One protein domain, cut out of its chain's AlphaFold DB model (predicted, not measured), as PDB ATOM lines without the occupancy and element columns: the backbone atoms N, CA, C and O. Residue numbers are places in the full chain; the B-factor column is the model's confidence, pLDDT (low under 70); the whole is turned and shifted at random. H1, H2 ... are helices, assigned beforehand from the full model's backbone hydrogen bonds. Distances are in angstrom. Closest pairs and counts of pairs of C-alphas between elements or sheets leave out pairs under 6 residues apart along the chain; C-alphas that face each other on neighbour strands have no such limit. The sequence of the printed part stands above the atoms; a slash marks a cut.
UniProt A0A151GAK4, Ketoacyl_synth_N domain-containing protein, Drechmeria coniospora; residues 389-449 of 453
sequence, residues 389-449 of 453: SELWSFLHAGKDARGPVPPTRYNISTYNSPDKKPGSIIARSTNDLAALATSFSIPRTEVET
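Overview. This is residues 389 to 449 of the 453 residues of the protein "Ketoacyl_synth_N domain-containing protein" of Drechmeria coniospora (UniProt A0A151GAK4). Little regular structure is here: a flat, open sprawl of loops with three short helices, H1, H2 and H3, set far from one another in a triangle. Residues 389 to 400, with H1, and residues 439 to 446, with part of H3, stick out as two arms. The printed part has 61 residues, of which 16 are in the helices; the class is all helix, with no named strand. It is extended, with a radius of gyration of the C-alphas of 17.0 A and spans of 47 by 40 by 14 A.

Arrangement. H1, residues 389 to 396, is apart from H2, residues 412 to 415, and from H3, residues 444 to 447. H2 and H3 are apart too. In H1 every O i to N i+4 pair is within hydrogen-bond range; H2 and H3 are too short for such a pair.

Along the chain. H1 begins at C-alpha 389 (118.656, 74.439, 66.358) and is 10.6 A long. H2 measures 5.2 A. H3 measures 5.0 A and ends at C-alpha 447 (100.108, 84.986, 85.033).

Size, cuts and confidence. The C-alphas farthest apart, of Asp 419 and Ser 441, are 47.9 A apart. Both links are long, 15 and 28 residues. The printed part has no cut. Residues 415 to 439 are under pLDDT 70.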
ATOM      1  N   SER A 389     118.111  74.181  67.701       91.50
ATOM      2  CA  SER A 389     118.656  74.439  66.358       91.50
ATOM      3  C   SER A 389     119.225  75.857  66.218       91.50
ATOM      4  O   SER A 389     120.280  76.061  65.610       91.50
ATOM      5  N   GLU A 390     118.563  76.849  66.817       92.94
ATOM      6  CA  GLU A 390     119.071  78.224  66.882       92.94
ATOM      7  C   GLU A 390     120.313  78.322  67.762       92.94
ATOM      8  O   GLU A 390     121.277  78.987  67.379       92.94
ATOM      9  N   LEU A 391     120.332  77.613  68.895       92.75
ATOM     10  CA  LEU A 391     121.524  77.504  69.733       92.75
ATOM     11  C   LEU A 391     122.701  76.955  68.923       92.75
ATOM     12  O   LEU A 391     123.799  77.508  68.976       92.75
ATOM     13  N   TRP A 392     122.474  75.895  68.151       92.25
ATOM     14  CA  TRP A 392     123.519  75.291  67.335       92.25
ATOM     15  C   TRP A 392     124.075  76.272  66.300       92.25
ATOM     16  O   TRP A 392     125.287  76.464  66.195       92.25
ATOM     17  N   SER A 393     123.184  76.970  65.601       92.62
ATOM     18  CA  SER A 393     123.552  77.994  64.620       92.62
ATOM     19  C   SER A 393     124.331  79.149  65.259       92.62
ATOM     20  O   SER A 393     125.278  79.678  64.673       92.62
ATOM     21  N   PHE A 394     123.957  79.535  66.479       92.69
ATOM     22  CA  PHE A 394     124.612  80.584  67.252       92.69
ATOM     23  C   PHE A 394     126.037  80.193  67.672       92.69
ATOM     24  O   PHE A 394     126.966  80.986  67.492       92.69
ATOM     25  N   LEU A 395     126.219  78.967  68.173       92.69
ATOM     26  CA  LEU A 395     127.522  78.420  68.561       92.69
ATOM     27  C   LEU A 395     128.440  78.236  67.353       92.69
ATOM     28  O   LEU A 395     129.601  78.640  67.400       92.69
ATOM     29  N   HIS A 396     127.913  77.694  66.254       90.94
ATOM     30  CA  HIS A 396     128.663  77.526  65.012       90.94
ATOM     31  C   HIS A 396     129.158  78.871  64.456       90.94
ATOM     32  O   HIS A 396     130.261  78.964  63.925       90.94
ATOM     33  N   ALA A 397     128.368  79.935  64.619       90.50
ATOM     34  CA  ALA A 397     128.746  81.287  64.223       90.50
ATOM     35  C   ALA A 397     129.672  82.009  65.228       90.50
ATOM     36  O   ALA A 397     130.056  83.148  64.965       90.50
ATOM     37  N   GLY A 398     130.011  81.396  66.371       89.75
ATOM     38  CA  GLY A 398     130.906  81.974  67.384       89.75
ATOM     39  C   GLY A 398     130.395  83.280  68.002       89.75
ATOM     40  O   GLY A 398     131.194  84.145  68.359       89.75
ATOM     41  N   LYS A 399     129.072  83.462  68.072       86.62
ATOM     42  CA  LYS A 399     128.447  84.715  68.519       86.62
ATOM     43  C   LYS A 399     128.472  84.854  70.048       86.62
ATOM     44  O   LYS A 399     128.532  83.870  70.778       86.62
ATOM     45  N   ASP A 400     128.396  86.095  70.533       87.06
ATOM     46  CA  ASP A 400     128.295  86.431  71.959       87.06
ATOM     47  C   ASP A 400     126.911  87.008  72.264       87.06
ATOM     48  O   ASP A 400     126.431  87.898  71.563       87.06
ATOM     49  N   ALA A 401     126.250  86.468  73.288       85.62
ATOM     50  CA  ALA A 401     124.873  86.812  73.639       85.62
ATOM     51  C   ALA A 401     124.791  87.848  74.771       85.62
ATOM     52  O   ALA A 401     123.701  88.133  75.271       85.62
ATOM     53  N   ARG A 402     125.933  88.382  75.219       82.56
ATOM     54  CA  ARG A 402     125.990  89.413  76.258       82.56
ATOM     55  C   ARG A 402     125.381  90.719  75.753       82.56
ATOM     56  O   ARG A 402     125.900  91.345  74.834       82.56
ATOM     57  N   GLY A 403     124.296  91.138  76.398       75.19
ATOM     58  CA  GLY A 403     123.612  92.402  76.135       75.19
ATOM     59  C   GLY A 403     123.606  93.322  77.357       75.19
ATOM     60  O   GLY A 403     123.934  92.883  78.462       75.19
ATOM     61  N   PRO A 404     123.262  94.610  77.188       74.25
ATOM     62  CA  PRO A 404     122.988  95.491  78.317       74.25
ATOM     63  C   PRO A 404     121.783  94.982  79.118       74.25
ATOM     64  O   PRO A 404     120.879  94.355  78.564       74.25
ATOM     65  N   VAL A 405     121.751  95.280  80.419       77.81
ATOM     66  CA  VAL A 405     120.589  94.960  81.261       77.81
ATOM     67  C   VAL A 405     119.344  95.671  80.718       77.81
ATOM     68  O   VAL A 405     119.385  96.893  80.543       77.81
ATOM     69  N   PRO A 406     118.233  94.955  80.485       76.50
ATOM     70  CA  PRO A 406     116.983  95.576  80.074       76.50
ATOM     71  C   PRO A 406     116.487  96.583  81.118       76.50
ATOM     72  O   PRO A 406     116.442  96.256  82.309       76.50
ATOM     73  N   PRO A 407     116.023  97.774  80.697       77.12
ATOM     74  CA  PRO A 407     115.467  98.767  81.616       77.12
ATOM     75  C   PRO A 407     114.182  98.278  82.298       77.12
ATOM     76  O   PRO A 407     113.816  98.793  83.350       77.12
ATOM     77  N   THR A 408     113.519  97.268  81.726       77.56
ATOM     78  CA  THR A 408     112.341  96.594  82.287       77.56
ATOM     79  C   THR A 408     112.648  95.793  83.553       77.56
ATOM     80  O   THR A 408     111.740  95.565  84.343       77.56
ATOM     81  N   ARG A 409     113.903  95.367  83.773       77.94
ATOM     82  CA  ARG A 409     114.297  94.589  84.960       77.94
ATOM     83  C   ARG A 409     114.674  95.499  86.123       77.94
ATOM     84  O   ARG A 409     114.122  95.361  87.207       77.94
ATOM     85  N   TYR A 410     115.619  96.413  85.907       78.44
ATOM     86  CA  TYR A 410     115.982  97.461  86.866       78.44
ATOM     87  C   TYR A 410     116.783  98.578  86.184       78.44
ATOM     88  O   TYR A 410     117.431  98.376  85.156       78.44
ATOM     89  N   ASN A 411     116.777  99.775  86.780       80.44
ATOM     90  CA  ASN A 411     117.512 100.918  86.245       80.44
ATOM     91  C   ASN A 411     119.011 100.831  86.572       80.44
ATOM     92  O   ASN A 411     119.459 101.232  87.647       80.44
ATOM     93  N   ILE A 412     119.807 100.366  85.611       76.25
ATOM     94  CA  ILE A 412     121.244 100.147  85.802       76.25
ATOM     95  C   ILE A 412     122.026 101.406  86.200       76.25
ATOM     96  O   ILE A 412     123.018 101.300  86.919       76.25
ATOM     97  N   SER A 413     121.586 102.597  85.777       73.81
ATOM     98  CA  SER A 413     122.284 103.854  86.079       73.81
ATOM     99  C   SER A 413     122.283 104.188  87.573       73.81
ATOM    100  O   SER A 413     123.234 104.784  88.066       73.81
ATOM    101  N   THR A 414     121.257 103.750  88.306       74.19
ATOM    102  CA  THR A 414     121.126 103.975  89.752       74.19
ATOM    103  C   THR A 414     121.920 102.954  90.568       74.19
ATOM    104  O   THR A 414     122.424 103.276  91.641       74.19
ATOM    105  N   TYR A 415     122.068 101.731  90.051       69.12
ATOM    106  CA  TYR A 415     122.759 100.632  90.732       69.12
ATOM    107  C   TYR A 415     124.245 100.508  90.360       69.12
ATOM    108  O   TYR A 415     124.978  99.776  91.025       69.12
ATOM    109  N   ASN A 416     124.726 101.220  89.336       68.88
ATOM    110  CA  ASN A 416     126.140 101.227  88.963       68.88
ATOM    111  C   ASN A 416     126.910 102.281  89.774       68.88
ATOM    112  O   ASN A 416     126.767 103.477  89.542       68.88
ATOM    113  N   SER A 417     127.755 101.835  90.707       66.88
ATOM    114  CA  SER A 417     128.700 102.703  91.416       66.88
ATOM    115  C   SER A 417     130.114 102.142  91.248       66.88
ATOM    116  O   SER A 417     130.350 101.003  91.662       66.88
ATOM    117  N   PRO A 418     131.076 102.904  90.694       65.50
ATOM    118  CA  PRO A 418     132.469 102.458  90.593       65.50
ATOM    119  C   PRO A 418     133.107 102.241  91.978       65.50
ATOM    120  O   PRO A 418     133.961 101.375  92.138       65.50
ATOM    121  N   ASP A 419     132.610 102.946  92.998       65.19
ATOM    122  CA  ASP A 419     133.173 102.963  94.356       65.19
ATOM    123  C   ASP A 419     132.690 101.830  95.286       65.19
ATOM    124  O   ASP A 419     132.776 101.966  96.504       65.19
ATOM    125  N   LYS A 420     132.153 100.717  94.753       62.28
ATOM    126  CA  LYS A 420     131.696  99.546  95.544       62.28
ATOM    127  C   LYS A 420     130.858  99.917  96.781       62.28
ATOM    128  O   LYS A 420     131.082  99.419  97.885       62.28
ATOM    129  N   LYS A 421     129.860 100.782  96.605       69.25
ATOM    130  CA  LYS A 421     128.892 101.071  97.673       69.25
ATOM    131  C   LYS A 421     128.056  99.812  97.961       69.25
ATOM    132  O   LYS A 421     127.751  99.073  97.018       69.25
ATOM    133  N   PRO A 422     127.671  99.540  99.218       61.53
ATOM    134  CA  PRO A 422     126.778  98.423  99.522       61.53
ATOM    135  C   PRO A 422     125.479  98.553  98.708       61.53
ATOM    136  O   PRO A 422     124.872  99.619  98.680       61.53
ATOM    137  N   GLY A 423     125.099  97.489  97.990       67.38
ATOM    138  CA  GLY A 423     123.950  97.481  97.071       67.38
ATOM    139  C   GLY A 423     124.245  97.902  95.622       67.38
ATOM    140  O   GLY A 423     123.321  97.934  94.813       67.38
ATOM    141  N   SER A 424     125.502  98.203  95.269       67.06
ATOM    142  CA  SER A 424     125.894  98.537  93.890       67.06
ATOM    143  C   SER A 424     126.435  97.336  93.106       67.06
ATOM    144  O   SER A 424     127.063  96.435  93.662       67.06
ATOM    145  N   ILE A 425     126.199  97.336  91.793       65.44
ATOM    146  CA  ILE A 425     126.625  96.298  90.850       65.44
ATOM    147  C   ILE A 425     127.639  96.912  89.881       65.44
ATOM    148  O   ILE A 425     127.400  97.955  89.274       65.44
ATOM    149  N   ILE A 426     128.789  96.256  89.722       57.88
ATOM    150  CA  ILE A 426     129.866  96.724  88.831       57.88
ATOM    151  C   ILE A 426     129.602  96.295  87.377       57.88
ATOM    152  O   ILE A 426     129.918  97.027  86.437       57.88
ATOM    153  N   ALA A 427     129.003  95.118  87.182       54.09
ATOM    154  CA  ALA A 427     128.735  94.542  85.868       54.09
ATOM    155  C   ALA A 427     127.569  95.247  85.149       54.09
ATOM    156  O   ALA A 427     126.555  95.574  85.762       54.09
ATOM    157  N   ARG A 428     127.720  95.469  83.834       55.34
ATOM    158  CA  ARG A 428     126.744  96.192  82.991       55.34
ATOM    159  C   ARG A 428     125.949  95.311  82.024       55.34
ATOM    160  O   ARG A 428     125.104  95.832  81.301       55.34
ATOM    161  N   SER A 429     126.222  94.008  81.994       49.25
ATOM    162  CA  SER A 429     125.636  93.089  81.018       49.25
ATOM    163  C   SER A 429     124.848  91.971  81.686       49.25
ATOM    164  O   SER A 429     125.396  91.251  82.523       49.25
ATOM    165  N   THR A 430     123.595  91.799  81.278       55.81
ATOM    166  CA  THR A 430     122.763  90.637  81.607       55.81
ATOM    167  C   THR A 430     121.970  90.242  80.381       55.81
ATOM    168  O   THR A 430     121.798  91.032  79.455       55.81
ATOM    169  N   ASN A 431     121.418  89.039  80.408       52.22
ATOM    170  CA  ASN A 431     120.733  88.494  79.261       52.22
ATOM    171  C   ASN A 431     119.238  88.325  79.576       52.22
ATOM    172  O   ASN A 431     118.891  87.848  80.656       52.22
ATOM    173  N   ASP A 432     118.371  88.760  78.661       54.84
ATOM    174  CA  ASP A 432     116.920  88.842  78.878       54.84
ATOM    175  C   ASP A 432     116.155  87.673  78.256       54.84
ATOM    176  O   ASP A 432     116.498  87.225  77.163       54.84
ATOM    177  N   LEU A 433     115.113  87.206  78.949       59.19
ATOM    178  CA  LEU A 433     114.293  86.043  78.580       59.19
ATOM    179  C   LEU A 433     112.800  86.210  78.934       59.19
ATOM    180  O   LEU A 433     112.082  85.225  79.089       59.19
ATOM    181  N   ALA A 434     112.300  87.440  79.057       53.75
ATOM    182  CA  ALA A 434     110.959  87.714  79.578       53.75
ATOM    183  C   ALA A 434     109.810  87.535  78.554       53.75
ATOM    184  O   ALA A 434     109.059  88.471  78.289       53.75
ATOM    185  N   ALA A 435     109.641  86.340  77.981       58.00
ATOM    186  CA  ALA A 435     108.477  86.025  77.146       58.00
ATOM    187  C   ALA A 435     107.801  84.721  77.598       58.00
ATOM    188  O   ALA A 435     108.312  83.629  77.339       58.00
ATOM    189  N   LEU A 436     106.640  84.856  78.246       55.78
ATOM    190  CA  LEU A 436     105.777  83.754  78.677       55.78
ATOM    191  C   LEU A 436     104.950  83.223  77.498       55.78
ATOM    192  O   LEU A 436     104.357  83.992  76.739       55.78
ATOM    193  N   ALA A 437     104.903  81.899  77.345       54.25
ATOM    194  CA  ALA A 437     104.031  81.244  76.377       54.25
ATOM    195  C   ALA A 437     102.600  81.199  76.933       54.25
ATOM    196  O   ALA A 437     102.340  80.559  77.947       54.25
ATOM    197  N   THR A 438     101.663  81.863  76.258       57.31
ATOM    198  CA  THR A 438     100.253  82.007  76.673       57.31
ATOM    199  C   THR A 438      99.405  80.752  76.416       57.31
ATOM    200  O   THR A 438      98.181  80.823  76.388       57.31
ATOM    201  N   SER A 439     100.041  79.601  76.187       64.12
ATOM    202  CA  SER A 439      99.378  78.367  75.747       64.12
ATOM    203  C   SER A 439      98.781  77.542  76.889       64.12
ATOM    204  O   SER A 439      98.101  76.552  76.632       64.12
ATOM    205  N   PHE A 440      99.040  77.921  78.142       76.56
ATOM    206  CA  PHE A 440      98.447  77.283  79.313       76.56
ATOM    207  C   PHE A 440      97.142  77.978  79.697       76.56
ATOM    208  O   PHE A 440      97.030  79.201  79.610       76.56
ATOM    209  N   SER A 441      96.163  77.203  80.161       82.62
ATOM    210  CA  SER A 441      94.871  77.702  80.644       82.62
ATOM    211  C   SER A 441      94.998  78.380  82.017       82.62
ATOM    212  O   SER A 441      94.432  77.904  82.996       82.62
ATOM    213  N   ILE A 442      95.765  79.469  82.098       84.00
ATOM    214  CA  ILE A 442      96.007  80.255  83.316       84.00
ATOM    215  C   ILE A 442      95.368  81.644  83.133       84.00
ATOM    216  O   ILE A 442      95.600  82.288  82.103       84.00
ATOM    217  N   PRO A 443      94.547  82.138  84.082       85.19
ATOM    218  CA  PRO A 443      93.950  83.468  83.994       85.19
ATOM    219  C   PRO A 443      95.019  84.566  84.070       85.19
ATOM    220  O   PRO A 443      96.004  84.461  84.795       85.19
ATOM    221  N   ARG A 444      94.807  85.676  83.352       81.06
ATOM    222  CA  ARG A 444      95.791  86.769  83.224       81.06
ATOM    223  C   ARG A 444      96.270  87.337  84.563       81.06
ATOM    224  O   ARG A 444      97.447  87.641  84.704       81.06
ATOM    225  N   THR A 445      95.372  87.448  85.538       86.25
ATOM    226  CA  THR A 445      95.690  87.936  86.887       86.25
ATOM    227  C   THR A 445      96.671  87.035  87.627       86.25
ATOM    228  O   THR A 445      97.451  87.520  88.433       86.25
ATOM    229  N   GLU A 446      96.638  85.732  87.354       85.88
ATOM    230  CA  GLU A 446      97.561  84.765  87.940       85.88
ATOM    231  C   GLU A 446      98.903  84.800  87.203       85.88
ATOM    232  O   GLU A 446      99.942  84.911  87.849       85.88
ATOM    233  N   VAL A 447      98.891  84.860  85.864       83.56
ATOM    234  CA  VAL A 447     100.108  84.986  85.033       83.56
ATOM    235  C   VAL A 447     100.974  86.183  85.437       83.56
ATOM    236  O   VAL A 447     102.194  86.071  85.447       83.56
ATOM    237  N   GLU A 448     100.368  87.319  85.791       84.00
ATOM    238  CA  GLU A 448     101.096  88.530  86.204       84.00
ATOM    239  C   GLU A 448     101.803  88.389  87.566       84.00
ATOM    240  O   GLU A 448     102.739  89.136  87.847       84.00
ATOM    241  N   THR A 449     101.379  87.435  88.399       84.81
ATOM    242  CA  THR A 449     101.972  87.171  89.724       84.81
ATOM    243  C   THR A 449     102.958  86.009  89.742       84.81
ATOM    244  O   THR A 449     103.705  85.869  90.709       84.81
TER     245      THR A 449